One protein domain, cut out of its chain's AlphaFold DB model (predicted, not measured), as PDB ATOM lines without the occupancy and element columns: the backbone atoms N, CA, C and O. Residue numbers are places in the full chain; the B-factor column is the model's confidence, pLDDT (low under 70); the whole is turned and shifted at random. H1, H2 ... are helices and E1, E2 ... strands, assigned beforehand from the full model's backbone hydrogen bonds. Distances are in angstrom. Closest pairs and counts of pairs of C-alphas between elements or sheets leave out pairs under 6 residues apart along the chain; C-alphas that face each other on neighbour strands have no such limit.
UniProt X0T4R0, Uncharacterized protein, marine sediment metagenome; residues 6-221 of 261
ATOM      1  N   GLY A   6      77.942 121.312 106.396       94.44
ATOM      2  CA  GLY A   6      78.714 120.361 105.599       94.44
ATOM      3  C   GLY A   6      79.628 121.109 104.635       94.44
ATOM      4  O   GLY A   6      79.181 122.058 103.997       94.44
ATOM      5  N   ILE A   7      80.894 120.700 104.531       95.25
ATOM      6  CA  ILE A   7      81.864 121.253 103.577       95.25
ATOM      7  C   ILE A   7      82.572 120.111 102.844       95.25
ATOM      8  O   ILE A   7      83.216 119.277 103.481       95.25
ATOM      9  N   GLY A   8      82.478 120.080 101.519       95.31
ATOM     10  CA  GLY A   8      83.225 119.171 100.642       95.31
ATOM     11  C   GLY A   8      84.062 119.955  99.635       95.31
ATOM     12  O   GLY A   8      83.748 121.111  99.359       95.31
ATOM     13  N   MET A   9      85.128 119.355  99.107       95.38
ATOM     14  CA  MET A   9      85.935 119.968  98.050       95.38
ATOM     15  C   MET A   9      86.232 118.980  96.923       95.38
ATOM     16  O   MET A   9      86.411 117.784  97.165       95.38
ATOM     17  N   GLU A  10      86.368 119.530  95.730       95.50
ATOM     18  CA  GLU A  10      86.862 118.887  94.521       95.50
ATOM     19  C   GLU A  10      88.149 119.618  94.120       95.50
ATOM     20  O   GLU A  10      88.220 120.847  94.184       95.50
ATOM     21  N   VAL A  11      89.198 118.871  93.780       95.50
ATOM     22  CA  VAL A  11      90.492 119.404  93.330       95.50
ATOM     23  C   VAL A  11      90.763 118.863  91.937       95.50
ATOM     24  O   VAL A  11      91.130 117.696  91.781       95.50
ATOM     25  N   GLU A  12      90.593 119.713  90.935       94.06
ATOM     26  CA  GLU A  12      90.864 119.399  89.538       94.06
ATOM     27  C   GLU A  12      92.335 119.665  89.224       94.06
ATOM     28  O   GLU A  12      92.868 120.727  89.549       94.06
ATOM     29  N   CYS A  13      93.030 118.697  88.628       94.00
ATOM     30  CA  CYS A  13      94.463 118.837  88.384       94.00
ATOM     31  C   CYS A  13      95.013 117.904  87.302       94.00
ATOM     32  O   CYS A  13      94.444 116.861  86.955       94.00
ATOM     33  N   VAL A  14      96.203 118.260  86.819       93.12
ATOM     34  CA  VAL A  14      97.132 117.318  86.196       93.12
ATOM     35  C   VAL A  14      97.922 116.623  87.304       93.12
ATOM     36  O   VAL A  14      98.581 117.284  88.100       93.12
ATOM     37  N   LEU A  15      97.899 115.293  87.338       94.25
ATOM     38  CA  LEU A  15      98.660 114.466  88.273       94.25
ATOM     39  C   LEU A  15      99.893 113.855  87.602       94.25
ATOM     40  O   LEU A  15      99.789 113.234  86.538       94.25
ATOM     41  N   ASN A  16     101.032 113.918  88.288       95.25
ATOM     42  CA  ASN A  16     102.237 113.186  87.919       95.25
ATOM     43  C   ASN A  16     102.129 111.701  88.312       95.25
ATOM     44  O   ASN A  16     102.280 111.322  89.482       95.25
ATOM     45  N   LYS A  17     101.917 110.830  87.319       94.19
ATOM     46  CA  LYS A  17     101.752 109.380  87.511       94.19
ATOM     47  C   LYS A  17     103.006 108.685  88.029       94.19
ATOM     48  O   LYS A  17     102.887 107.622  88.636       94.19
ATOM     49  N   SER A  18     104.190 109.253  87.788       93.75
ATOM     50  CA  SER A  18     105.447 108.678  88.283       93.75
ATOM     51  C   SER A  18     105.549 108.772  89.811       93.75
ATOM     52  O   SER A  18     106.132 107.901  90.458       93.75
ATOM     53  N   ILE A  19     104.905 109.783  90.408       95.31
ATOM     54  CA  ILE A  19     104.839 109.956  91.857       95.31
ATOM     55  C   ILE A  19     103.618 109.227  92.413       95.31
ATOM     56  O   ILE A  19     103.767 108.408  93.323       95.31
ATOM     57  N   HIS A  20     102.423 109.468  91.873       94.62
ATOM     58  CA  HIS A  20     101.193 108.819  92.335       94.62
ATOM     59  C   HIS A  20     100.491 108.070  91.213       94.62
ATOM     60  O   HIS A  20      99.986 108.661  90.265       94.62
ATOM     61  N   SER A  21     100.365 106.756  91.376       91.44
ATOM     62  CA  SER A  21      99.624 105.902  90.451       91.44
ATOM     63  C   SER A  21      98.477 105.203  91.175       91.44
ATOM     64  O   SER A  21      98.592 104.051  91.593       91.44
ATOM     65  N   PHE A  22      97.357 105.910  91.327       93.62
ATOM     66  CA  PHE A  22      96.088 105.330  91.771       93.62
ATOM     67  C   PHE A  22      95.077 105.246  90.612       93.62
ATOM     68  O   PHE A  22      95.182 106.006  89.635       93.62
ATOM     69  N   PRO A  23      94.127 104.292  90.664       94.75
ATOM     70  CA  PRO A  23      93.051 104.200  89.684       94.75
ATOM     71  C   PRO A  23      92.141 105.432  89.754       94.75
ATOM     72  O   PRO A  23      91.972 106.026  90.815       94.75
ATOM     73  N   VAL A  24      91.564 105.798  88.611       95.31
ATOM     74  CA  VAL A  24      90.615 106.909  88.473       95.31
ATOM     75  C   VAL A  24      89.308 106.337  87.945       95.31
ATOM     76  O   VAL A  24      89.329 105.539  87.005       95.31
ATOM     77  N   GLY A  25      88.204 106.691  88.599       95.62
ATOM     78  CA  GLY A  25      86.865 106.235  88.243       95.62
ATOM     79  C   GLY A  25      86.268 106.967  87.043       95.62
ATOM     80  O   GLY A  25      86.943 107.725  86.343       95.62
ATOM     81  N   GLY A  26      84.980 106.725  86.805       92.94
ATOM     82  CA  GLY A  26      84.199 107.511  85.851       92.94
ATOM     83  C   GLY A  26      83.822 108.879  86.424       92.94
ATOM     84  O   GLY A  26      84.008 109.133  87.611       92.94
ATOM     85  N   TYR A  27      83.260 109.735  85.576       89.56
ATOM     86  CA  TYR A  27      82.664 111.012  85.980       89.56
ATOM     87  C   TYR A  27      81.484 110.771  86.943       89.56
ATOM     88  O   TYR A  27      80.618 109.939  86.639       89.56
ATOM     89  N   HIS A  28      81.474 111.437  88.105       87.44
ATOM     90  CA  HIS A  28      80.562 111.203  89.248       87.44
ATOM     91  C   HIS A  28      80.583 109.776  89.816       87.44
ATOM     92  O   HIS A  28      79.678 109.361  90.542       87.44
ATOM     93  N   ASN A  29      81.594 108.984  89.453       92.19
ATOM     94  CA  ASN A  29      81.717 107.566  89.789       92.19
ATOM     95  C   ASN A  29      83.165 107.235  90.176       92.19
ATOM     96  O   ASN A  29      83.784 106.306  89.643       92.19
ATOM     97  N   GLY A  30      83.714 108.029  91.096       92.88
ATOM     98  CA  GLY A  30      85.088 107.934  91.564       92.88
ATOM     99  C   GLY A  30      85.471 106.639  92.261       92.88
ATOM    100  O   GLY A  30      84.666 105.982  92.926       92.88
ATOM    101  N   ILE A  31      86.765 106.323  92.204       96.88
ATOM    102  CA  ILE A  31      87.366 105.209  92.946       96.88
ATOM    103  C   ILE A  31      88.067 105.758  94.189       96.88
ATOM    104  O   ILE A  31      88.778 106.757  94.117       96.88
ATOM    105  N   LYS A  32      87.889 105.101  95.341       97.38
ATOM    106  CA  LYS A  32      88.563 105.488  96.592       97.38
ATOM    107  C   LYS A  32      90.085 105.463  96.422       97.38
ATOM    108  O   LYS A  32      90.644 104.461  95.975       97.38
ATOM    109  N   VAL A  33      90.761 106.524  96.856       97.19
ATOM    110  CA  VAL A  33      92.226 106.610  96.791       97.19
ATOM    111  C   VAL A  33      92.834 105.847  97.969       97.19
ATOM    112  O   VAL A  33      92.722 106.245  99.131       97.19
ATOM    113  N   LYS A  34      93.485 104.711  97.689       95.50
ATOM    114  CA  LYS A  34      94.133 103.893  98.726       95.50
ATOM    115  C   LYS A  34      95.204 104.714  99.455       95.50
ATOM    116  O   LYS A  34      96.105 105.256  98.828       95.50
ATOM    117  N   GLY A  35      95.122 104.758 100.786       93.00
ATOM    118  CA  GLY A  35      96.051 105.513 101.636       93.00
ATOM    119  C   GLY A  35      95.649 106.971 101.893       93.00
ATOM    120  O   GLY A  35      96.243 107.602 102.763       93.00
ATOM    121  N   LEU A  36      94.603 107.476 101.230       95.81
ATOM    122  CA  LEU A  36      94.032 108.800 101.469       95.81
ATOM    123  C   LEU A  36      92.545 108.670 101.844       95.81
ATOM    124  O   LEU A  36      91.638 108.829 101.029       95.81
ATOM    125  N   SER A  37      92.294 108.314 103.107       92.12
ATOM    126  CA  SER A  37      90.937 108.042 103.602       92.12
ATOM    127  C   SER A  37      90.010 109.250 103.449       92.12
ATOM    128  O   SER A  37      90.348 110.359 103.873       92.12
ATOM    129  N   GLY A  38      88.822 108.999 102.900       92.56
ATOM    130  CA  GLY A  38      87.812 110.015 102.625       92.56
ATOM    131  C   GLY A  38      87.929 110.647 101.241       92.56
ATOM    132  O   GLY A  38      87.102 111.483 100.932       92.56
ATOM    133  N   TRP A  39      88.889 110.248 100.403       97.50
ATOM    134  CA  TRP A  39      89.029 110.798  99.056       97.50
ATOM    135  C   TRP A  39      88.720 109.778  97.967       97.50
ATOM    136  O   TRP A  39      89.011 108.581  98.097       97.50
ATOM    137  N   LYS A  40      88.155 110.273  96.870       97.62
ATOM    138  CA  LYS A  40      87.973 109.539  95.619       97.62
ATOM    139  C   LYS A  40      88.682 110.266  94.485       97.62
ATOM    140  O   LYS A  40      88.902 111.468  94.567       97.62
ATOM    141  N   ALA A  41      89.044 109.516  93.454       97.25
ATOM    142  CA  ALA A  41      89.605 110.037  92.221       97.25
ATOM    143  C   ALA A  41      88.645 109.764  91.063       97.25
ATOM    144  O   ALA A  41      88.269 108.608  90.817       97.25
ATOM    145  N   GLU A  42      88.276 110.823  90.359       96.44
ATOM    146  CA  GLU A  42      87.276 110.835  89.294       96.44
ATOM    147  C   GLU A  42      87.885 111.376  88.004       96.44
ATOM    148  O   GLU A  42      88.886 112.101  88.015       96.44
ATOM    149  N   ARG A  43      87.320 110.958  86.870       91.00
ATOM    150  CA  ARG A  43      87.672 111.546  85.582       91.00
ATOM    151  C   ARG A  43      86.807 112.779  85.383       91.00
ATOM    152  O   ARG A  43      85.587 112.640  85.330       91.00
ATOM    153  N   ASP A  44      87.448 113.908  85.127       83.44
ATOM    154  CA  ASP A  44      86.785 115.075  84.568       83.44
ATOM    155  C   ASP A  44      87.237 115.293  83.117       83.44
ATOM    156  O   ASP A  44      88.427 115.330  82.805       83.44
ATOM    157  N   GLY A  45      86.256 115.354  82.216       71.69
ATOM    158  CA  GLY A  45      86.469 115.581  80.788       71.69
ATOM    159  C   GLY A  45      86.632 117.054  80.421       71.69
ATOM    160  O   GLY A  45      86.897 117.346  79.257       71.69
ATOM    161  N   SER A  46      86.447 117.972  81.375       74.19
ATOM    162  CA  SER A  46      86.597 119.410  81.152       74.19
ATOM    163  C   SER A  46      88.062 119.875  81.189       74.19
ATOM    164  O   SER A  46      88.406 120.878  80.557       74.19
ATOM    165  N   LEU A  47      88.934 119.094  81.839       81.00
ATOM    166  CA  LEU A  47      90.342 119.416  82.054       81.00
ATOM    167  C   LEU A  47      91.161 119.344  80.764       81.00
ATOM    168  O   LEU A  47      91.050 118.409  79.968       81.00
ATOM    169  N   ARG A  48      92.028 120.338  80.572       77.88
ATOM    170  CA  ARG A  48      92.914 120.465  79.408       77.88
ATOM    171  C   ARG A  48      94.374 120.553  79.853       77.88
ATOM    172  O   ARG A  48      94.662 120.843  81.007       77.88
ATOM    173  N   GLY A  49      95.307 120.319  78.930       71.62
ATOM    174  CA  GLY A  49      96.751 120.518  79.141       71.62
ATOM    175  C   GLY A  49      97.522 119.281  79.620       71.62
ATOM    176  O   GLY A  49      96.968 118.399  80.266       71.62
ATOM    177  N   TYR A  50      98.810 119.208  79.290       76.94
ATOM    178  CA  TYR A  50      99.708 118.115  79.675       76.94
ATOM    179  C   TYR A  50     101.037 118.715  80.127       76.94
ATOM    180  O   TYR A  50     101.763 119.246  79.295       76.94
ATOM    181  N   GLU A  51     101.343 118.633  81.422       77.50
ATOM    182  CA  GLU A  51     102.599 119.182  81.961       77.50
ATOM    183  C   GLU A  51     103.650 118.082  82.177       77.50
ATOM    184  O   GLU A  51     104.822 118.246  81.857       77.50
ATOM    185  N   PHE A  52     103.233 116.907  82.662       76.62
ATOM    186  CA  PHE A  52     104.130 115.786  82.962       76.62
ATOM    187  C   PHE A  52     104.236 114.812  81.780       76.62
ATOM    188  O   PHE A  52     103.888 113.643  81.935       76.62
ATOM    189  N   GLU A  53     104.621 115.291  80.592       79.12
ATOM    190  CA  GLU A  53     104.805 114.509  79.348       79.12
ATOM    191  C   GLU A  53     103.869 113.269  79.223       79.12
ATOM    192  O   GLU A  53     102.655 113.353  79.426       79.12
ATOM    193  N   SER A  54     104.420 112.082  78.934       79.44
ATOM    194  CA  SER A  54     103.694 110.803  78.833       79.44
ATOM    195  C   SER A  54     103.225 110.231  80.185       79.44
ATOM    196  O   SER A  54     102.464 109.259  80.235       79.44
ATOM    197  N   ASN A  55     103.630 110.849  81.297       85.62
ATOM    198  CA  ASN A  55     103.357 110.414  82.666       85.62
ATOM    199  C   ASN A  55     102.293 111.272  83.365       85.62
ATOM    200  O   ASN A  55     102.229 111.325  84.592       85.62
ATOM    201  N   THR A  56     101.409 111.888  82.591       89.81
ATOM    202  CA  THR A  56     100.298 112.705  83.083       89.81
ATOM    203  C   THR A  56      99.012 111.898  83.270       89.81
ATOM    204  O   THR A  56      98.712 110.977  82.505       89.81
ATOM    205  N   LYS A  57      98.202 112.271  84.269       90.62
ATOM    206  CA  LYS A  57      96.784 111.901  84.362       90.62
ATOM    207  C   LYS A  57      95.930 113.106  84.757       90.62
ATOM    208  O   LYS A  57      96.217 113.719  85.774       90.62
ATOM    209  N   HIS A  58      94.862 113.395  84.019       92.00
ATOM    210  CA  HIS A  58      93.815 114.305  84.495       92.00
ATOM    211  C   HIS A  58      92.988 113.629  85.572       92.00
ATOM    212  O   HIS A  58      92.573 112.476  85.410       92.00
ATOM    213  N   VAL A  59      92.779 114.330  86.678       93.75
ATOM    214  CA  VAL A  59      92.009 113.803  87.794       93.75
ATOM    215  C   VAL A  59      91.305 114.923  88.536       93.75
ATOM    216  O   VAL A  59      91.866 115.991  88.767       93.75
ATOM    217  N   GLU A  60      90.089 114.619  88.956       95.75
ATOM    218  CA  GLU A  60      89.374 115.360  89.977       95.75
ATOM    219  C   GLU A  60      89.423 114.547  91.277       95.75
ATOM    220  O   GLU A  60      89.055 113.367  91.319       95.75
ATOM    221  N   LEU A  61      89.968 115.141  92.334       96.69
ATOM    222  CA  LEU A  61      90.056 114.526  93.653       96.69
ATOM    223  C   LEU A  61      88.931 115.072  94.526       96.69
ATOM    224  O   LEU A  61      88.930 116.249  94.865       96.69
ATOM    225  N   VAL A  62      88.007 114.199  94.919       97.00
ATOM    226  CA  VAL A  62      86.786 114.570  95.645       97.00
ATOM    227  C   VAL A  62      86.906 114.142  97.100       97.00
ATOM    228  O   VAL A  62      87.145 112.963  97.395       97.00
ATOM    229  N   SER A  63      86.747 115.088  98.022       97.06
ATOM    230  CA  SER A  63      86.841 114.836  99.458       97.06
ATOM    231  C   SER A  63      85.519 114.366 100.065       97.06
ATOM    232  O   SER A  63      84.426 114.662  99.593       97.06
ATOM    233  N   SER A  64      85.606 113.707 101.216       94.50
ATOM    234  CA  SER A  64      84.470 113.477 102.102       94.50
ATOM    235  C   SER A  64      83.954 114.800 102.664       94.50
ATOM    236  O   SER A  64      84.723 115.753 102.824       94.50
ATOM    237  N   ILE A  65      82.682 114.816 103.053       94.75
ATOM    238  CA  ILE A  65      82.064 115.961 103.719       94.75
ATOM    239  C   ILE A  65      82.640 116.101 105.133       94.75
ATOM    240  O   ILE A  65      82.705 115.147 105.907       94.75
ATOM    241  N   SER A  66      83.080 117.312 105.445       93.94
ATOM    242  CA  SER A  66      83.557 117.759 106.749       93.94
ATOM    243  C   SER A  66      82.448 118.530 107.453       93.94
ATOM    244  O   SER A  66      81.807 119.368 106.823       93.94
ATOM    245  N   HIS A  67      82.230 118.277 108.745       91.06
ATOM    246  CA  HIS A  67      81.145 118.920 109.500       91.06
ATOM    247  C   HIS A  67      81.592 120.078 110.404       91.06
ATOM    248  O   HIS A  67      80.776 120.776 111.002       91.06
ATOM    249  N   THR A  68      82.903 120.294 110.497       87.31
ATOM    250  CA  THR A  68      83.510 121.422 111.212       87.31
ATOM    251  C   THR A  68      84.698 121.993 110.440       87.31
ATOM    252  O   THR A  68      85.278 121.329 109.574       87.31
ATOM    253  N   THR A  69      85.113 123.208 110.795       85.38
ATOM    254  CA  THR A  69      86.310 123.857 110.227       85.38
ATOM    255  C   THR A  69      87.563 123.015 110.475       85.38
ATOM    256  O   THR A  69      88.379 122.824 109.576       85.38
ATOM    257  N   GLU A  70      87.693 122.468 111.678       88.56
ATOM    258  CA  GLU A  70      88.829 121.665 112.133       88.56
ATOM    259  C   GLU A  70      88.890 120.348 111.352       88.56
ATOM    260  O   GLU A  70      89.955 119.936 110.887       88.56
ATOM    261  N   SER A  71      87.732 119.712 111.130       91.38
ATOM    262  CA  SER A  71      87.648 118.503 110.305       91.38
ATOM    263  C   SER A  71      88.049 118.774 108.850       91.38
ATOM    264  O   SER A  71      88.813 117.994 108.278       91.38
ATOM    265  N   PHE A  72      87.653 119.920 108.284       91.75
ATOM    266  CA  PHE A  72      88.048 120.329 106.935       91.75
ATOM    267  C   PHE A  72      89.555 120.601 106.835       91.75
ATOM    268  O   PHE A  72      90.232 120.089 105.942       91.75
ATOM    269  N   GLN A  73      90.128 121.333 107.793       91.50
ATOM    270  CA  GLN A  73      91.577 121.561 107.865       91.50
ATOM    271  C   GLN A  73      92.364 120.250 108.020       91.50
ATOM    272  O   GLN A  73      93.437 120.093 107.428       91.50
ATOM    273  N   SER A  74      91.825 119.280 108.764       93.88
ATOM    274  CA  SER A  74      92.393 117.933 108.873       93.88
ATOM    275  C   SER A  74      92.335 117.171 107.544       93.88
ATOM    276  O   SER A  74      93.309 116.516 107.165       93.88
ATOM    277  N   VAL A  75      91.239 117.283 106.785       94.88
ATOM    278  CA  VAL A  75      91.127 116.731 105.423       94.88
ATOM    279  C   VAL A  75      92.200 117.322 104.499       94.88
ATOM    280  O   VAL A  75      92.933 116.551 103.877       94.88
ATOM    281  N   VAL A  76      92.370 118.650 104.482       95.44
ATOM    282  CA  VAL A  76      93.421 119.337 103.700       95.44
ATOM    283  C   VAL A  76      94.823 118.895 104.135       95.44
ATOM    284  O   VAL A  76      95.675 118.588 103.306       95.44
ATOM    285  N   SER A  77      95.077 118.801 105.440       96.00
ATOM    286  CA  SER A  77      96.392 118.403 105.962       96.00
ATOM    287  C   SER A  77      96.749 116.962 105.593       96.00
ATOM    288  O   SER A  77      97.890 116.677 105.218       96.00
ATOM    289  N   ARG A  78      95.775 116.043 105.650       96.88
ATOM    290  CA  ARG A  78      95.952 114.651 105.207       96.88
ATOM    291  C   ARG A  78      96.192 114.563 103.703       96.88
ATOM    292  O   ARG A  78      97.064 113.798 103.298       96.88
ATOM    293  N   PHE A  79      95.478 115.363 102.912       97.75
ATOM    294  CA  PHE A  79      95.705 115.483 101.473       97.75
ATOM    295  C   PHE A  79      97.144 115.909 101.175       97.75
ATOM    296  O   PHE A  79      97.866 115.169 100.515       97.75
ATOM    297  N   ILE A  80      97.608 117.021 101.756       97.88
ATOM    298  CA  ILE A  80      98.981 117.515 101.568       97.88
ATOM    299  C   ILE A  80     100.000 116.450 101.983       97.88
ATOM    300  O   ILE A  80     100.933 116.156 101.237       97.88
ATOM    301  N   LYS A  81      99.829 115.824 103.155       97.81
ATOM    302  CA  LYS A  81     100.754 114.788 103.640       97.81
ATOM    303  C   LYS A  81     100.833 113.596 102.683       97.81
ATOM    304  O   LYS A  81     101.926 113.090 102.441       97.81
ATOM    305  N   PHE A  82      99.698 113.145 102.156       98.06
ATOM    306  CA  PHE A  82      99.650 112.039 101.205       98.06
ATOM    307  C   PHE A  82     100.279 112.426  99.862       98.06
ATOM    308  O   PHE A  82     101.183 111.737  99.388       98.06
ATOM    309  N   MET A  83      99.851 113.550  99.284       97.75
ATOM    310  CA  MET A  83     100.275 113.981  97.954       97.75
ATOM    311  C   MET A  83     101.763 114.341  97.917       97.75
ATOM    312  O   MET A  83     102.478 113.874  97.036       97.75
ATOM    313  N   SER A  84     102.279 115.016  98.943       98.00
ATOM    314  CA  SER A  84     103.716 115.298  99.091       98.00
ATOM    315  C   SER A  84     104.578 114.066  99.410       98.00
ATOM    316  O   SER A  84     105.792 114.192  99.562       98.00
ATOM    317  N   LYS A  85     103.976 112.881  99.603       96.94
ATOM    318  CA  LYS A  85     104.613 111.696 100.210       96.94
ATOM    319  C   LYS A  85     105.412 112.051 101.467       96.94
ATOM    320  O   LYS A  85     106.588 111.716 101.587       96.94
ATOM    321  N   ASN A  86     104.742 112.719 102.406       95.31
ATOM    322  CA  ASN A  86     105.308 113.206 103.660       95.31
ATOM    323  C   ASN A  86     106.460 114.209 103.453       95.31
ATOM    324  O   ASN A  86     107.539 114.027 104.009       95.31
ATOM    325  N   LYS A  87     106.201 115.276 102.680       95.56
ATOM    326  CA  LYS A  87     107.146 116.364 102.344       95.56
ATOM    327  C   LYS A  87     108.352 115.950 101.488       95.56
ATOM    328  O   LYS A  87     109.353 116.654 101.466       95.56
ATOM    329  N   ARG A  88     108.283 114.807 100.802       98.00
ATOM    330  CA  ARG A  88     109.337 114.366  99.879       98.00
ATOM    331  C   ARG A  88     109.306 115.123  98.547       98.00
ATOM    332  O   ARG A  88     110.350 115.236  97.922       98.00
ATOM    333  N   TYR A  89     108.128 115.571  98.125       98.12
ATOM    334  CA  TYR A  89     107.918 116.283  96.868       98.12
ATOM    335  C   TYR A  89     107.185 117.595  97.123       98.12
ATOM    336  O   TYR A  89     106.257 117.627  97.943       98.12
ATOM    337  N   GLU A  90     107.564 118.635  96.394       97.25
ATOM    338  CA  GLU A  90     106.831 119.892  96.296       97.25
ATOM    339  C   GLU A  90     105.576 119.751  95.436       97.25
ATOM    340  O   GLU A  90     105.378 118.760  94.731       97.25
ATOM    341  N   LEU A  91     104.666 120.722  95.542       97.19
ATOM    342  CA  LEU A  91     103.362 120.626  94.888       97.19
ATOM    343  C   LEU A  91     103.500 120.547  93.369       97.19
ATOM    344  O   LEU A  91     102.917 119.641  92.783       97.19
ATOM    345  N   ASN A  92     104.296 121.420  92.751       95.44
ATOM    346  CA  ASN A  92     104.499 121.468  91.299       95.44
ATOM    347  C   ASN A  92     105.156 120.207  90.707       95.44
ATOM    348  O   ASN A  92     105.082 119.987  89.501       95.44
ATOM    349  N   GLU A  93     105.783 119.366  91.528       96.38
ATOM    350  CA  GLU A  93     106.292 118.062  91.094       96.38
ATOM    351  C   GLU A  93     105.172 117.014  91.008       96.38
ATOM    352  O   GLU A  93     105.286 116.032  90.272       96.38
ATOM    353  N   VAL A  94     104.093 117.207  91.774       96.38
ATOM    354  CA  VAL A  94     103.015 116.232  91.972       96.38
ATOM    355  C   VAL A  94     101.752 116.605  91.206       96.38
ATOM    356  O   VAL A  94     101.152 115.742  90.562       96.38
ATOM    357  N   LEU A  95     101.338 117.865  91.324       95.00
ATOM    358  CA  LEU A  95     100.099 118.431  90.815       95.00
ATOM    359  C   LEU A  95     100.396 119.711  90.042       95.00
ATOM    360  O   LEU A  95     101.200 120.531  90.479       95.00
ATOM    361  N   VAL A  96      99.692 119.912  88.935       92.50
ATOM    362  CA  VAL A  96      99.701 121.180  88.197       92.50
ATOM    363  C   VAL A  96      98.268 121.664  88.038       92.50
ATOM    364  O   VAL A  96      97.366 120.872  87.753       92.50
ATOM    365  N   PHE A  97      98.093 122.972  88.226       91.88
ATOM    366  CA  PHE A  97      96.839 123.695  88.060       91.88
ATOM    367  C   PHE A  97      97.010 124.734  86.950       91.88
ATOM    368  O   PHE A  97      97.831 125.648  87.074       91.88
ATOM    369  N   ASN A  98      96.246 124.589  85.871       84.19
ATOM    370  CA  ASN A  98      96.186 125.556  84.777       84.19
ATOM    371  C   ASN A  98      94.824 126.264  84.729       84.19
ATOM    372  O   ASN A  98      93.997 126.115  85.624       84.19
ATOM    373  N   ASP A  99      94.595 127.031  83.668       82.19
ATOM    374  CA  ASP A  99      93.398 127.851  83.487       82.19
ATOM    375  C   ASP A  99      92.087 127.058  83.391       82.19
ATOM    376  O   ASP A  99      91.033 127.584  83.741       82.19
ATOM    377  N   SER A 100      92.152 125.789  82.990       80.38
ATOM    378  CA  SER A 100      91.010 124.868  82.980       80.38
ATOM    379  C   SER A 100      90.779 124.140  84.306       80.38
ATOM    380  O   SER A 100      89.824 123.381  84.401       80.38
ATOM    381  N   MET A 101      91.650 124.331  85.305       82.44
ATOM    382  CA  MET A 101      91.630 123.589  86.567       82.44
ATOM    383  C   MET A 101      91.241 124.485  87.734       82.44
ATOM    384  O   MET A 101      91.872 125.512  88.003       82.44
ATOM    385  N   GLY A 102      90.214 124.064  88.461       78.00
ATOM    386  CA  GLY A 102      89.729 124.756  89.637       78.00
ATOM    387  C   GLY A 102      89.687 123.894  90.887       78.00
ATOM    388  O   GLY A 102      90.138 122.750  90.959       78.00
ATOM    389  N   SER A 103      89.140 124.507  91.925       86.31
ATOM    390  CA  SER A 103      88.516 123.767  93.004       86.31
ATOM    391  C   SER A 103      87.040 124.100  93.014       86.31
ATOM    392  O   SER A 103      86.668 125.275  92.946       86.31
ATOM    393  N   HIS A 104      86.212 123.074  93.146       92.25
ATOM    394  CA  HIS A 104      84.827 123.275  93.525       92.25
ATOM    395  C   HIS A 104      84.697 123.045  95.013       92.25
ATOM    396  O   HIS A 104      85.277 122.114  95.578       92.25
ATOM    397  N   VAL A 105      83.946 123.910  95.679       94.62
ATOM    398  CA  VAL A 105      83.699 123.757  97.108       94.62
ATOM    399  C   VAL A 105      82.214 123.742  97.362       94.62
ATOM    400  O   VAL A 105      81.488 124.656  96.985       94.62
ATOM    401  N   HIS A 106      81.771 122.683  98.020       95.81
ATOM    402  CA  HIS A 106      80.379 122.452  98.341       95.81
ATOM    403  C   HIS A 106      80.132 122.837  99.788       95.81
ATOM    404  O   HIS A 106      80.876 122.418 100.677       95.81
ATOM    405  N   VAL A 107      79.073 123.604 100.032       95.56
ATOM    406  CA  VAL A 107      78.648 124.005 101.370       95.56
ATOM    407  C   VAL A 107      77.163 123.729 101.579       95.56
ATOM    408  O   VAL A 107      76.316 124.081 100.762       95.56
ATOM    409  N   SER A 108      76.822 123.104 102.698       93.62
ATOM    410  CA  SER A 108      75.442 122.866 103.115       93.62
ATOM    411  C   SER A 108      75.241 123.282 104.566       93.62
ATOM    412  O   SER A 108      76.179 123.305 105.362       93.62
ATOM    413  N   ILE A 109      74.010 123.646 104.914       91.94
ATOM    414  CA  ILE A 109      73.609 123.910 106.296       91.94
ATOM    415  C   ILE A 109      72.256 123.234 106.505       91.94
ATOM    416  O   ILE A 109      71.322 123.488 105.740       91.94
ATOM    417  N   ASP A 110      72.123 122.421 107.552       88.62
ATOM    418  CA  ASP A 110      70.873 121.713 107.847       88.62
ATOM    419  C   ASP A 110      69.669 122.678 107.909       88.62
ATOM    420  O   ASP A 110      69.671 123.693 108.621       88.62
ATOM    421  N   GLY A 111      68.626 122.374 107.127       87.25
ATOM    422  CA  GLY A 111      67.398 123.179 107.038       87.25
ATOM    423  C   GLY A 111      67.572 124.570 106.404       87.25
ATOM    424  O   GLY A 111      66.678 125.427 106.486       87.25
ATOM    425  N   PHE A 112      68.716 124.845 105.781       89.94
ATOM    426  CA  PHE A 112      68.970 126.070 105.034       89.94
ATOM    427  C   PHE A 112      69.040 125.764 103.541       89.94
ATOM    428  O   PHE A 112      69.639 124.780 103.132       89.94
ATOM    429  N   ASN A 113      68.427 126.626 102.739       90.06
ATOM    430  CA  ASN A 113      68.498 126.548 101.291       90.06
ATOM    431  C   ASN A 113      68.979 127.915 100.804       90.06
ATOM    432  O   ASN A 113      68.276 128.912 101.001       90.06
ATOM    433  N   PHE A 114      70.199 127.964 100.277       91.38
ATOM    434  CA  PHE A 114      70.856 129.190  99.848       91.38
ATOM    435  C   PHE A 114      70.076 129.850  98.717       91.38
ATOM    436  O   PHE A 114      69.808 131.049  98.796       91.38
ATOM    437  N   GLU A 115      69.631 129.062  97.736       87.81
ATOM    438  CA  GLU A 115      68.861 129.547  96.590       87.81
ATOM    439  C   GLU A 115      67.646 130.389  97.017       87.81
ATOM    440  O   GLU A 115      67.431 131.495  96.519       87.81
ATOM    441  N   LYS A 116      66.862 129.879  97.974       86.00
ATOM    442  CA  LYS A 116      65.610 130.490  98.441       86.00
ATOM    443  C   LYS A 116      65.824 131.590  99.476       86.00
ATOM    444  O   LYS A 116      65.012 132.505  99.554       86.00
ATOM    445  N   LYS A 117      66.857 131.475 100.317       88.19
ATOM    446  CA  LYS A 117      67.006 132.313 101.522       88.19
ATOM    447  C   LYS A 117      68.019 133.440 101.383       88.19
ATOM    448  O   LYS A 117      68.050 134.309 102.249       88.19
ATOM    449  N   VAL A 118      68.868 133.417 100.358       86.56
ATOM    450  CA  VAL A 118      69.990 134.351 100.240       86.56
ATOM    451  C   VAL A 118      69.791 135.263  99.037       86.56
ATOM    452  O   VAL A 118      69.379 134.832  97.957       86.56
ATOM    453  N   ILE A 119      70.045 136.552  99.256       87.62
ATOM    454  CA  ILE A 119      70.004 137.581  98.218       87.62
ATOM    455  C   ILE A 119      71.320 137.604  97.440       87.62
ATOM    456  O   ILE A 119      72.374 137.273  97.986       87.62
ATOM    457  N   TYR A 120      71.255 138.040  96.184       87.31
ATOM    458  CA  TYR A 120      72.399 138.102  95.274       87.31
ATOM    459  C   TYR A 120      73.620 138.824  95.878       87.31
ATOM    460  O   TYR A 120      74.735 138.309  95.814       87.31
ATOM    461  N   ASP A 121      73.399 139.948  96.567       89.62
ATOM    462  CA  ASP A 121      74.456 140.779  97.166       89.62
ATOM    463  C   ASP A 121      75.358 140.054  98.168       89.62
ATOM    464  O   ASP A 121      76.483 140.473  98.431       89.62
ATOM    465  N   VAL A 122      74.877 138.979  98.792       91.62
ATOM    466  CA  VAL A 122      75.711 138.206  99.719       91.62
ATOM    467  C   VAL A 122      76.814 137.467  98.960       91.62
ATOM    468  O   VAL A 122      77.938 137.370  99.451       91.62
ATOM    469  N   PHE A 123      76.511 136.976  97.761       90.88
ATOM    470  CA  PHE A 123      77.446 136.230  96.924       90.88
ATOM    471  C   PHE A 123      78.500 137.146  96.309       90.88
ATOM    472  O   PHE A 123      79.681 136.803  96.316       90.88
ATOM    473  N   THR A 124      78.106 138.345  95.869       90.25
ATOM    474  CA  THR A 124      79.062 139.358  95.397       90.25
ATOM    475  C   THR A 124      79.998 139.803  96.518       90.25
ATOM    476  O   THR A 124      81.211 139.812  96.331       90.25
ATOM    477  N   LYS A 125      79.480 140.033  97.731       93.38
ATOM    478  CA  LYS A 125      80.319 140.332  98.905       93.38
ATOM    479  C   LYS A 125      81.280 139.191  99.249       93.38
ATOM    480  O   LYS A 125      82.410 139.454  99.650       93.38
ATOM    481  N   ALA A 126      80.858 137.931  99.107       94.94
ATOM    482  CA  ALA A 126      81.732 136.778  99.338       94.94
ATOM    483  C   ALA A 126      82.859 136.699  98.292       94.94
ATOM    484  O   ALA A 126      84.014 136.472  98.652       94.94
ATOM    485  N   ARG A 127      82.549 136.961  97.017       93.56
ATOM    486  CA  ARG A 127      83.541 137.099  95.944       93.56
ATOM    487  C   ARG A 127      84.567 138.188  96.260       93.56
ATOM    488  O   ARG A 127      85.768 137.923  96.221       93.56
ATOM    489  N   ASP A 128      84.107 139.388  96.596       94.31
ATOM    490  CA  ASP A 128      84.992 140.523  96.879       94.31
ATOM    491  C   ASP A 128      85.890 140.237  98.087       94.31
ATOM    492  O   ASP A 128      87.089 140.524  98.064       94.31
ATOM    493  N   PHE A 129      85.333 139.587  99.112       97.31
ATOM    494  CA  PHE A 129      86.089 139.117 100.267       97.31
ATOM    495  C   PHE A 129      87.184 138.111  99.874       97.31
ATOM    496  O   PHE A 129      88.323 138.250 100.319       97.31
ATOM    497  N   PHE A 130      86.879 137.124  99.026       96.62
ATOM    498  CA  PHE A 130      87.876 136.171  98.527       96.62
ATOM    499  C   PHE A 130      89.008 136.878  97.776       96.62
ATOM    500  O   PHE A 130      90.182 136.665  98.088       96.62
ATOM    501  N   ILE A 131      88.663 137.755  96.829       95.50
ATOM    502  CA  ILE A 131      89.636 138.503  96.022       95.50
ATOM    503  C   ILE A 131      90.534 139.365  96.917       95.50
ATOM    504  O   ILE A 131      91.756 139.346  96.756       95.50
ATOM    505  N   ASP A 132      89.965 140.079  97.891       97.56
ATOM    506  CA  ASP A 132      90.728 140.878  98.859       97.56
ATOM    507  C   ASP A 132      91.741 140.023  99.638       97.56
ATOM    508  O   ASP A 132      92.918 140.381  99.759       97.56
ATOM    509  N   LYS A 133      91.314 138.850 100.120       98.31
ATOM    510  CA  LYS A 133      92.192 137.924 100.846       98.31
ATOM    511  C   LYS A 133      93.297 137.350  99.964       98.31
ATOM    512  O   LYS A 133      94.427 137.241 100.441       98.31
ATOM    513  N   ILE A 134      93.013 137.030  98.700       97.56
ATOM    514  CA  ILE A 134      94.029 136.579  97.739       97.56
ATOM    515  C   ILE A 134      95.060 137.687  97.483       97.56
ATOM    516  O   ILE A 134      96.259 137.425  97.609       97.56
ATOM    517  N   ARG A 135      94.633 138.936  97.237       97.25
ATOM    518  CA  ARG A 135      95.543 140.085  97.028       97.25
ATOM    519  C   ARG A 135      96.503 140.303  98.198       97.25
ATOM    520  O   ARG A 135      97.703 140.509  97.993       97.25
ATOM    521  N   LYS A 136      95.975 140.213  99.423       98.25
ATOM    522  CA  LYS A 136      96.722 140.385 100.682       98.25
ATOM    523  C   LYS A 136      97.568 139.167 101.072       98.25
ATOM    524  O   LYS A 136      98.318 139.241 102.042       98.25
ATOM    525  N   SER A 137      97.446 138.048 100.362       98.12
ATOM    526  CA  SER A 137      98.216 136.841 100.650       98.12
ATOM    527  C   SER A 137      99.642 136.900 100.087       98.12
ATOM    528  O   SER A 137      99.992 137.753  99.260       98.12
ATOM    529  N   ASN A 138     100.458 135.946 100.531       96.94
ATOM    530  CA  ASN A 138     101.803 135.683 100.025       96.94
ATOM    531  C   ASN A 138     101.828 134.700  98.839       96.94
ATOM    532  O   ASN A 138     102.913 134.278  98.452       96.94
ATOM    533  N   ILE A 139     100.671 134.324  98.276       97.75
ATOM    534  CA  ILE A 139     100.614 133.476  97.079       97.75
ATOM    535  C   ILE A 139     101.232 134.240  95.907       97.75
ATOM    536  O   ILE A 139     100.841 135.382  95.643       97.75
ATOM    537  N   GLN A 140     102.184 133.624  95.204       97.25
ATOM    538  CA  GLN A 140     102.893 134.275  94.104       97.25
ATOM    539  C   GLN A 140     101.972 134.496  92.900       97.25
ATOM    540  O   GLN A 140     101.947 135.588  92.338       97.25
ATOM    541  N   SER A 141     101.147 133.503  92.557       94.81
ATOM    542  CA  SER A 141     100.225 133.536  91.411       94.81
ATOM    543  C   SER A 141      98.901 134.275  91.669       94.81
ATOM    544  O   SER A 141      97.928 134.084  90.942       94.81
ATOM    545  N   LYS A 142      98.815 135.131  92.694       95.31
ATOM    546  CA  LYS A 142      97.552 135.780  93.102       95.31
ATOM    547  C   LYS A 142      96.847 136.555  91.987       95.31
ATOM    548  O   LYS A 142      95.627 136.471  91.881       95.31
ATOM    549  N   GLU A 143      97.588 137.260  91.135       93.69
ATOM    550  CA  GLU A 143      96.992 137.993  90.009       93.69
ATOM    551  C   GLU A 143      96.464 137.045  88.924       93.69
ATOM    552  O   GLU A 143      95.413 137.306  88.340       93.69
ATOM    553  N   GLU A 144      97.127 135.907  88.696       92.06
ATOM    554  CA  GLU A 144      96.632 134.864  87.791       92.06
ATOM    555  C   GLU A 144      95.348 134.240  88.343       92.06
ATOM    556  O   GLU A 144      94.353 134.181  87.626       92.06
ATOM    557  N   ILE A 145      95.325 133.875  89.631       92.38
ATOM    558  CA  ILE A 145      94.135 133.358  90.324       92.38
ATOM    559  C   ILE A 145      92.955 134.326  90.177       92.38
ATOM    560  O   ILE A 145      91.868 133.916  89.770       92.38
ATOM    561  N   ILE A 146      93.157 135.615  90.469       91.81
ATOM    562  CA  ILE A 146      92.104 136.639  90.367       91.81
ATOM    563  C   ILE A 146      91.660 136.813  88.915       91.81
ATOM    564  O   ILE A 146      90.462 136.862  88.632       91.81
ATOM    565  N   SER A 147      92.608 136.877  87.979       88.12
ATOM    566  CA  SER A 147      92.290 137.005  86.562       88.12
ATOM    567  C   SER A 147      91.436 135.834  86.084       88.12
ATOM    568  O   SER A 147      90.432 136.076  85.421       88.12
ATOM    569  N   GLN A 148      91.782 134.594  86.454       85.94
ATOM    570  CA  GLN A 148      91.048 133.374  86.089       85.94
ATOM    571  C   GLN A 148      89.680 133.279  86.763       85.94
ATOM    572  O   GLN A 148      88.702 132.897  86.122       85.94
ATOM    573  N   TYR A 149      89.575 133.721  88.019       84.56
ATOM    574  CA  TYR A 149      88.301 133.816  88.730       84.56
ATOM    575  C   TYR A 149      87.262 134.594  87.911       84.56
ATOM    576  O   TYR A 149      86.092 134.217  87.844       84.56
ATOM    577  N   THR A 150      87.694 135.678  87.259       69.38
ATOM    578  CA  THR A 150      86.832 136.612  86.521       69.38
ATOM    579  C   THR A 150      86.483 136.203  85.085       69.38
ATOM    580  O   THR A 150      85.877 137.007  84.385       69.38
ATOM    581  N   ARG A 151      86.867 135.017  84.579       63.34
ATOM    582  CA  ARG A 151      86.804 134.762  83.121       63.34
ATOM    583  C   ARG A 151      85.448 134.299  82.600       63.34
ATOM    584  O   ARG A 151      84.925 135.030  81.762       63.34
ATOM    585  N   ASP A 152      84.858 133.224  83.131       63.91
ATOM    586  CA  ASP A 152      83.620 132.652  82.558       63.91
ATOM    587  C   ASP A 152      82.477 132.517  83.582       63.91
ATOM    588  O   ASP A 152      81.440 133.167  83.446       63.91
ATOM    589  N   TYR A 153      82.672 131.758  84.665       67.62
ATOM    590  CA  TYR A 153      81.597 131.479  85.634       67.62
ATOM    591  C   TYR A 153      81.120 132.710  86.415       67.62
ATOM    592  O   TYR A 153      79.920 132.926  86.592       67.62
ATOM    593  N   SER A 154      82.050 133.547  86.874       63.91
ATOM    594  CA  SER A 154      81.718 134.742  87.660       63.91
ATOM    595  C   SER A 154      81.071 135.845  86.818       63.91
ATOM    596  O   SER A 154      80.227 136.578  87.340       63.91
ATOM    597  N   LYS A 155      81.404 135.930  85.517       63.59
ATOM    598  CA  LYS A 155      80.753 136.840  84.557       63.59
ATOM    599  C   LYS A 155      79.314 136.432  84.262       63.59
ATOM    600  O   LYS A 155      78.465 137.297  84.067       63.59
ATOM    601  N   ALA A 156      79.027 135.131  84.235       63.25
ATOM    602  CA  ALA A 156      77.676 134.622  84.011       63.25
ATOM    603  C   ALA A 156      76.737 134.881  85.206       63.25
ATOM    604  O   ALA A 156      75.524 135.035  85.028       63.25
ATOM    605  N   THR A 157      77.284 134.984  86.421       70.50
ATOM    606  CA  THR A 157      76.524 135.263  87.644       70.50
ATOM    607  C   THR A 157      76.102 136.732  87.723       70.50
ATOM    608  O   THR A 157      76.779 137.566  88.316       70.50
ATOM    609  N   THR A 158      74.932 137.034  87.160       75.75
ATOM    610  CA  THR A 158      74.248 138.342  87.207       75.75
ATOM    611  C   THR A 158      72.974 138.256  88.058       75.75
ATOM    612  O   THR A 158      72.459 137.146  88.230       75.75
ATOM    613  N   PRO A 159      72.408 139.373  88.564       78.81
ATOM    614  CA  PRO A 159      71.173 139.338  89.354       78.81
ATOM    615  C   PRO A 159      70.021 138.592  88.663       78.81
ATOM    616  O   PRO A 159      69.309 137.822  89.302       78.81
ATOM    617  N   SER A 160      69.874 138.769  87.346       75.62
ATOM    618  CA  SER A 160      68.818 138.145  86.541       75.62
ATOM    619  C   SER A 160      69.055 136.663  86.244       75.62
ATOM    620  O   SER A 160      68.098 135.944  85.967       75.62
ATOM    621  N   ARG A 161      70.308 136.188  86.303       72.94
ATOM    622  CA  ARG A 161      70.671 134.788  86.020       72.94
ATOM    623  C   ARG A 161      70.923 133.958  87.269       72.94
ATOM    624  O   ARG A 161      70.804 132.747  87.198       72.94
ATOM    625  N   PHE A 162      71.189 134.580  88.411       72.94
ATOM    626  CA  PHE A 162      71.672 133.940  89.639       72.94
ATOM    627  C   PHE A 162      70.850 132.738  90.157       72.94
ATOM    628  O   PHE A 162      71.404 131.874  90.827       72.94
ATOM    629  N   ARG A 163      69.547 132.646  89.855       74.00
ATOM    630  CA  ARG A 163      68.700 131.475  90.197       74.00
ATOM    631  C   ARG A 163      68.242 130.667  88.985       74.00
ATOM    632  O   ARG A 163      67.604 129.620  89.131       74.00
ATOM    633  N   ASN A 164      68.557 131.143  87.784       67.81
ATOM    634  CA  ASN A 164      68.308 130.397  86.566       67.81
ATOM    635  C   ASN A 164      69.301 129.253  86.593       67.81
ATOM    636  O   ASN A 164      70.489 129.491  86.745       67.81
ATOM    637  N   SER A 165      68.778 128.034  86.538       64.06
ATOM    638  CA  SER A 165      69.436 126.743  86.757       64.06
ATOM    639  C   SER A 165      70.593 126.452  85.794       64.06
ATOM    640  O   SER A 165      70.685 125.355  85.263       64.06
ATOM    641  N   GLU A 166      71.437 127.408  85.470       72.44
ATOM    642  CA  GLU A 166      72.510 127.262  84.522       72.44
ATOM    643  C   GLU A 166      73.707 126.688  85.255       72.44
ATOM    644  O   GLU A 166      74.111 127.149  86.319       72.44
ATOM    645  N   ARG A 167      74.271 125.644  84.659       70.75
ATOM    646  CA  ARG A 167      75.462 124.991  85.183       70.75
ATOM    647  C   ARG A 167      76.658 125.952  85.200       70.75
ATOM    648  O   ARG A 167      77.529 125.823  86.052       70.75
ATOM    649  N   GLU A 168      76.705 126.904  84.278       75.56
ATOM    650  CA  GLU A 168      77.847 127.787  84.020       75.56
ATOM    651  C   GLU A 168      77.863 129.030  84.924       75.56
ATOM    652  O   GLU A 168      78.092 130.139  84.460       75.56
ATOM    653  N   GLN A 169      77.616 128.866  86.223       83.38
ATOM    654  CA  GLN A 169      77.610 129.969  87.186       83.38
ATOM    655  C   GLN A 169      78.619 129.725  88.304       83.38
ATOM    656  O   GLN A 169      78.886 128.582  88.669       83.38
ATOM    657  N   GLU A 170      79.153 130.808  88.870       87.88
ATOM    658  CA  GLU A 170      80.060 130.750  90.024       87.88
ATOM    659  C   GLU A 170      79.438 129.995  91.199       87.88
ATOM    660  O   GLU A 170      80.104 129.185  91.838       87.88
ATOM    661  N   TRP A 171      78.161 130.269  91.469       90.12
ATOM    662  CA  TRP A 171      77.374 129.636  92.518       90.12
ATOM    663  C   TRP A 171      76.338 128.733  91.861       90.12
ATOM    664  O   TRP A 171      75.324 129.206  91.351       90.12
ATOM    665  N   ASN A 172      76.601 127.429  91.834       89.19
ATOM    666  CA  ASN A 172      75.738 126.475  91.159       89.19
ATOM    667  C   ASN A 172      74.659 125.915  92.101       89.19
ATOM    668  O   ASN A 172      74.882 124.968  92.864       89.19
ATOM    669  N   PHE A 173      73.442 126.446  91.978       89.69
ATOM    670  CA  PHE A 173      72.274 125.976  92.732       89.69
ATOM    671  C   PHE A 173      71.725 124.628  92.253       89.69
ATOM    672  O   PHE A 173      70.990 123.979  92.997       89.69
ATOM    673  N   GLN A 174      72.089 124.139  91.056       89.81
ATOM    674  CA  GLN A 174      71.684 122.787  90.648       89.81
ATOM    675  C   GLN A 174      72.240 121.724  91.604       89.81
ATOM    676  O   GLN A 174      71.555 120.739  91.881       89.81
ATOM    677  N   SER A 175      73.464 121.928  92.102       89.06
ATOM    678  CA  SER A 175      74.091 121.046  93.089       89.06
ATOM    679  C   SER A 175      73.275 121.004  94.385       89.06
ATOM    680  O   SER A 175      72.934 119.925  94.880       89.06
ATOM    681  N   GLU A 176      72.821 122.170  94.859       90.56
ATOM    682  CA  GLU A 176      72.001 122.281  96.065       90.56
ATOM    683  C   GLU A 176      70.656 121.566  95.895       90.56
ATOM    684  O   GLU A 176      70.256 120.782  96.756       90.56
ATOM    685  N   ARG A 177      69.981 121.764  94.756       89.81
ATOM    686  CA  ARG A 177      68.699 121.101  94.453       89.81
ATOM    687  C   ARG A 177      68.807 119.578  94.382       89.81
ATOM    688  O   ARG A 177      67.820 118.894  94.636       89.81
ATOM    689  N   ARG A 178      69.986 119.047  94.046       89.50
ATOM    690  CA  ARG A 178      70.283 117.603  94.037       89.50
ATOM    691  C   ARG A 178      70.692 117.059  95.409       89.50
ATOM    692  O   ARG A 178      70.922 115.862  95.526       89.50
ATOM    693  N   GLY A 179      70.764 117.907  96.437       88.88
ATOM    694  CA  GLY A 179      71.135 117.513  97.797       88.88
ATOM    695  C   GLY A 179      72.641 117.491  98.068       88.88
ATOM    696  O   GLY A 179      73.051 117.019  99.123       88.88
ATOM    697  N   ASN A 180      73.465 118.032  97.165       89.44
ATOM    698  CA  ASN A 180      74.929 118.028  97.287       89.44
ATOM    699  C   ASN A 180      75.494 119.311  97.931       89.44
ATOM    700  O   ASN A 180      76.709 119.484  98.002       89.44
ATOM    701  N   GLY A 181      74.622 120.212  98.399       93.06
ATOM    702  CA  GLY A 181      74.992 121.541  98.897       93.06
ATOM    703  C   GLY A 181      75.189 122.574  97.784       93.06
ATOM    704  O   GLY A 181      75.217 122.244  96.601       93.06
ATOM    705  N   LEU A 182      75.294 123.845  98.168       94.38
ATOM    706  CA  LEU A 182      75.655 124.925  97.259       94.38
ATOM    707  C   LEU A 182      77.102 124.735  96.806       94.38
ATOM    708  O   LEU A 182      78.002 124.661  97.636       94.38
ATOM    709  N   GLU A 183      77.318 124.699  95.500       94.31
ATOM    710  CA  GLU A 183      78.638 124.532  94.903       94.31
ATOM    711  C   GLU A 183      79.206 125.886  94.463       94.31
ATOM    712  O   GLU A 183      78.554 126.638  93.737       94.31
ATOM    713  N   TRP A 184      80.430 126.179  94.894       93.88
ATOM    714  CA  TRP A 184      81.220 127.331  94.478       93.88
ATOM    715  C   TRP A 184      82.303 126.897  93.495       93.88
ATOM    716  O   TRP A 184      83.192 126.139  93.875       93.88
ATOM    717  N   ARG A 185      82.235 127.386  92.255       89.25
ATOM    718  CA  ARG A 185      83.063 126.919  91.126       89.25
ATOM    719  C   ARG A 185      84.216 127.835  90.740       89.25
ATOM    720  O   ARG A 185      85.100 127.444  89.990       89.25
ATOM    721  N   SER A 186      84.191 129.083  91.197       84.19
ATOM    722  CA  SER A 186      85.184 130.085  90.798       84.19
ATOM    723  C   SER A 186      86.535 130.064  91.524       84.19
ATOM    724  O   SER A 186      87.443 130.701  90.986       84.19
ATOM    725  N   PRO A 187      86.752 129.394  92.681       88.50
ATOM    726  CA  PRO A 187      88.086 129.303  93.278       88.50
ATOM    727  C   PRO A 187      89.067 128.535  92.378       88.50
ATOM    728  O   PRO A 187      89.238 127.322  92.485       88.50
ATOM    729  N   ASN A 188      89.745 129.265  91.496       87.56
ATOM    730  CA  ASN A 188      90.727 128.728  90.567       87.56
ATOM    731  C   ASN A 188      92.123 128.691  91.217       87.56
ATOM    732  O   ASN A 188      92.523 129.640  91.889       87.56
ATOM    733  N   MET A 189      92.857 127.594  91.027       92.62
ATOM    734  CA  MET A 189      94.168 127.359  91.651       92.62
ATOM    735  C   MET A 189      95.350 127.581  90.693       92.62
ATOM    736  O   MET A 189      96.472 127.180  91.006       92.62
ATOM    737  N   THR A 190      95.118 128.213  89.534       91.38
ATOM    738  CA  THR A 190      96.134 128.459  88.498       91.38
ATOM    739  C   THR A 190      97.416 129.031  89.098       91.38
ATOM    740  O   THR A 190      97.405 129.989  89.878       91.38
ATOM    741  N   GLY A 191      98.538 128.422  88.723       91.06
ATOM    742  CA  GLY A 191      99.868 128.921  89.062       91.06
ATOM    743  C   GLY A 191     100.317 128.673  90.506       91.06
ATOM    744  O   GLY A 191     101.452 129.023  90.826       91.06
ATOM    745  N   ILE A 192      99.500 128.048  91.368       95.12
ATOM    746  CA  ILE A 192      99.947 127.586  92.694       95.12
ATOM    747  C   ILE A 192     101.007 126.495  92.505       95.12
ATOM    748  O   ILE A 192     100.752 125.500  91.826       95.12
ATOM    749  N   LYS A 193     102.187 126.665  93.118       95.25
ATOM    750  CA  LYS A 193     103.348 125.774  92.913       95.25
ATOM    751  C   LYS A 193     103.856 125.101  94.178       95.25
ATOM    752  O   LYS A 193     104.561 124.100  94.072       95.25
ATOM    753  N   THR A 194     103.502 125.608  95.358       97.62
ATOM    754  CA  THR A 194     103.986 125.069  96.642       97.62
ATOM    755  C   THR A 194     102.851 124.585  97.542       97.62
ATOM    756  O   THR A 194     101.707 125.046  97.458       97.62
ATOM    757  N   TRP A 195     103.161 123.672  98.467       97.75
ATOM    758  CA  TRP A 195     102.171 123.197  99.443       97.75
ATOM    759  C   TRP A 195     101.698 124.286 100.413       97.75
ATOM    760  O   TRP A 195     100.571 124.218 100.910       97.75
ATOM    761  N   ASP A 196     102.536 125.285 100.692       97.62
ATOM    762  CA  ASP A 196     102.185 126.400 101.574       97.62
ATOM    763  C   ASP A 196     101.247 127.401 100.889       97.62
ATOM    764  O   ASP A 196     100.306 127.890 101.524       97.62
ATOM    765  N   GLU A 197     101.423 127.640  99.588       97.69
ATOM    766  CA  GLU A 197     100.458 128.390  98.780       97.69
ATOM    767  C   GLU A 197      99.112 127.671  98.722       97.69
ATOM    768  O   GLU A 197      98.087 128.283  99.012       97.69
ATOM    769  N   PHE A 198      99.106 126.359  98.457       97.19
ATOM    770  CA  PHE A 198      97.877 125.560  98.463       97.19
ATOM    771  C   PHE A 198      97.168 125.617  99.822       97.19
ATOM    772  O   PHE A 198      95.965 125.864  99.896       97.19
ATOM    773  N   ARG A 199      97.905 125.468 100.932       97.19
ATOM    774  CA  ARG A 199      97.329 125.604 102.282       97.19
ATOM    775  C   ARG A 199      96.748 127.001 102.507       97.19
ATOM    776  O   ARG A 199      95.674 127.132 103.099       97.19
ATOM    777  N   THR A 200      97.449 128.036 102.051       97.81
ATOM    778  CA  THR A 200      97.002 129.428 102.159       97.81
ATOM    779  C   THR A 200      95.727 129.661 101.360       97.81
ATOM    780  O   THR A 200      94.780 130.227 101.904       97.81
ATOM    781  N   PHE A 201      95.666 129.152 100.132       97.12
ATOM    782  CA  PHE A 201      94.489 129.203  99.277       97.12
ATOM    783  C   PHE A 201      93.287 128.528  99.948       97.12
ATOM    784  O   PHE A 201      92.273 129.179 100.182       97.12
ATOM    785  N   MET A 202      93.428 127.274 100.394       96.25
ATOM    786  CA  MET A 202      92.339 126.539 101.055       96.25
ATOM    787  C   MET A 202      91.849 127.223 102.339       96.25
ATOM    788  O   MET A 202      90.657 127.191 102.656       96.25
ATOM    789  N   ARG A 203      92.748 127.881 103.082       96.31
ATOM    790  CA  ARG A 203      92.381 128.696 104.248       96.31
ATOM    791  C   ARG A 203      91.544 129.912 103.848       96.31
ATOM    792  O   ARG A 203      90.551 130.186 104.516       96.31
ATOM    793  N   ILE A 204      91.924 130.624 102.788       97.56
ATOM    794  CA  ILE A 204      91.177 131.779 102.264       97.56
ATOM    795  C   ILE A 204      89.793 131.346 101.763       97.56
ATOM    796  O   ILE A 204      88.787 131.983 102.087       97.56
ATOM    797  N   THR A 205      89.719 130.220 101.059       95.81
ATOM    798  CA  THR A 205      88.464 129.606 100.611       95.81
ATOM    799  C   THR A 205      87.538 129.308 101.793       95.81
ATOM    800  O   THR A 205      86.382 129.726 101.800       95.81
ATOM    801  N   LEU A 206      88.056 128.690 102.859       94.75
ATOM    802  CA  LEU A 206      87.280 128.406 104.070       94.75
ATOM    803  C   LEU A 206      86.826 129.678 104.805       94.75
ATOM    804  O   LEU A 206      85.693 129.739 105.280       94.75
ATOM    805  N   GLN A 207      87.682 130.701 104.892       95.62
ATOM    806  CA  GLN A 207      87.308 132.005 105.455       95.62
ATOM    807  C   GLN A 207      86.175 132.657 104.656       95.62
ATOM    808  O   GLN A 207      85.258 133.223 105.244       95.62
ATOM    809  N   THR A 208      86.207 132.527 103.330       96.81
ATOM    810  CA  THR A 208      85.154 133.046 102.452       96.81
ATOM    811  C   THR A 208      83.836 132.307 102.663       96.81
ATOM    812  O   THR A 208      82.791 132.944 102.766       96.81
ATOM    813  N   LEU A 209      83.862 130.979 102.811       94.94
ATOM    814  CA  LEU A 209      82.653 130.215 103.128       94.94
ATOM    815  C   LEU A 209      82.048 130.610 104.475       94.94
ATOM    816  O   LEU A 209      80.832 130.749 104.576       94.94
ATOM    817  N   LYS A 210      82.876 130.833 105.503       93.75
ATOM    818  CA  LYS A 210      82.396 131.348 106.796       93.75
ATOM    819  C   LYS A 210      81.719 132.705 106.629       93.75
ATOM    820  O   LYS A 210      80.583 132.870 107.064       93.75
ATOM    821  N   PHE A 211      82.371 133.624 105.915       95.19
ATOM    822  CA  PHE A 211      81.809 134.933 105.598       95.19
ATOM    823  C   PHE A 211      80.464 134.818 104.860       95.19
ATOM    824  O   PHE A 211      79.495 135.483 105.235       95.19
ATOM    825  N   LEU A 212      80.374 133.946 103.850       94.50
ATOM    826  CA  LEU A 212      79.139 133.657 103.119       94.50
ATOM    827  C   LEU A 212      78.044 133.157 104.064       94.50
ATOM    828  O   LEU A 212      76.944 133.702 104.052       94.50
ATOM    829  N   ILE A 213      78.330 132.148 104.889       92.12
ATOM    830  CA  ILE A 213      77.362 131.540 105.810       92.12
ATOM    831  C   ILE A 213      76.833 132.575 106.809       92.12
ATOM    832  O   ILE A 213      75.619 132.688 106.996       92.12
ATOM    833  N   GLU A 214      77.719 133.348 107.432       91.44
ATOM    834  CA  GLU A 214      77.349 134.367 108.415       91.44
ATOM    835  C   GLU A 214      76.456 135.445 107.796       91.44
ATOM    836  O   GLU A 214      75.422 135.808 108.364       91.44
ATOM    837  N   ASN A 215      76.813 135.935 106.606       91.25
ATOM    838  CA  ASN A 215      75.998 136.917 105.898       91.25
ATOM    839  C   ASN A 215      74.669 136.303 105.439       91.25
ATOM    840  O   ASN A 215      73.614 136.864 105.728       91.25
ATOM    841  N   ALA A 216      74.678 135.121 104.827       90.19
ATOM    842  CA  ALA A 216      73.475 134.404 104.407       90.19
ATOM    843  C   ALA A 216      72.471 134.234 105.560       90.19
ATOM    844  O   ALA A 216      71.276 134.489 105.400       90.19
ATOM    845  N   GLN A 217      72.948 133.871 106.751       85.69
ATOM    846  CA  GLN A 217      72.100 133.730 107.932       85.69
ATOM    847  C   GLN A 217      71.539 135.072 108.427       85.69
ATOM    848  O   GLN A 217      70.368 135.116 108.816       85.69
ATOM    849  N   LYS A 218      72.314 136.167 108.372       83.75
ATOM    850  CA  LYS A 218      71.832 137.524 108.704       83.75
ATOM    851  C   LYS A 218      70.700 137.965 107.771       83.75
ATOM    852  O   LYS A 218      69.671 138.433 108.256       83.75
ATOM    853  N   TYR A 219      70.856 137.771 106.460       69.62
ATOM    854  CA  TYR A 219      69.838 138.166 105.478       69.62
ATOM    855  C   TYR A 219      68.623 137.236 105.465       69.62
ATOM    856  O   TYR A 219      67.523 137.715 105.243       69.62
ATOM    857  N   SER A 220      68.766 135.955 105.825       65.50
ATOM    858  CA  SER A 220      67.627 135.022 105.905       65.50
ATOM    859  C   SER A 220      66.559 135.392 106.946       65.50
ATOM    860  O   SER A 220      65.457 134.851 106.908       65.50
ATOM    861  N   LYS A 221      66.887 136.282 107.896       54.38
ATOM    862  CA  LYS A 221      65.967 136.783 108.930       54.38
ATOM    863  C   LYS A 221      65.275 138.093 108.544       54.38
ATOM    864  O   LYS A 221      64.291 138.455 109.179       54.38
TER     865      LYS A 221
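What this domain is: This is residues 6 to 221 of the 261 residues of an uncharacterized protein of marine sediment metagenome (UniProt X0T4R0). A twisted sheet of five strands has two helices over one face, the long H8 and the shorter H1; H4 packs beside H8 and folds back into H5 as a helical hairpin. H8 runs along much of the longest axis, and the short H7 sits by the edge strand E5 toward the opposite face. The printed part has 216 residues with eight named helices and five named strands, in the order E1 E2 E3 H1 H2 E4 H3 H4 H5 H6 H7 E5 H8, of mixed class. The antiparallel sheet has the order E2 - E3 - E1 - E4 - E5. The whole is compact, with a radius of gyration of the C-alphas of 16.7 A, yet elongated, spanning 52 by 33 by 31 A.

Where its parts are: E1, residues 6 to 16, starts at C-alpha 6 (78.714, 120.361, 105.599), spans 30.3 A and bends by 58 degrees at residue 13. E2 is residues 39 to 42, and E3, residues 56 to 63, spans 21.3 A. H1, residues 69 to 83, spans 21.1 A; H2 is residues 91 to 94. E4, residues 103 to 109, spans 20.0 A. H3 is residues 114 to 117, H4 residues 120 to 135 with 23.3 A, H5 residues 142 to 149, H6 residues 153 to 156, H7 residues 173 to 177 and E5 residues 182 to 184. H8, residues 195 to 219, spans 36.1 A and ends at C-alpha 219 (69.838, 138.166, 105.478).

How they stand to each other: N 8 and O 106 of E1 and E4 are 3.0 A apart, within hydrogen-bond range, as are N 13 and O 59 of E1 and E3, 2.9 A, N 40 and O 62 of the hairpin E2 and E3, 2.9 A, and N 107 and O 182 of E4 and E5, 2.8 A. E3, H1, H2 and E4 form a split strand-helix-strand unit, with E1 between its two strands and a right-handed crossover. H1 is on the sheet over E3 and E1, at a height over the sheet of 9.8 A. H8, on the same face, lies over E4 at a height of 10.1 A. H8 touches H1 with residues 195 to 206 alone, the closest C-alphas being those of Ile 80 and Trp 195, 6.9 A. H4 and H8 touch at a shallow tilt of 26 degrees, opposite ways, the C-alphas of Ala 126 and Leu 212 being closest at 5.5 A. H4 and H5 form a helical hairpin, with the C-alphas of Ile 134 and Lys 142 closest at 5.9 A. H3 touches H7, with the C-alphas of Glu 115 and Phe 173 closest at 6.3 A. H2 only grazes the sheet, and H5 and H6 meet only through their link. In H1, H4, H5, H7 and H8 every O i to N i+4 pair is within hydrogen-bond range; H2, H3 and H6 are too short for one.

The domain as a whole: The two C-alphas farthest apart, those of Ser 54 and Lys 221, are 54.8 A apart. The printed part has no cut. The links E1 to E2, E2 to E3 and H6 to H7 are long. The mean pLDDT of the printed part is 89.8, and residues 150 to 156, 164 to 165 and 219 to 221 are under 70.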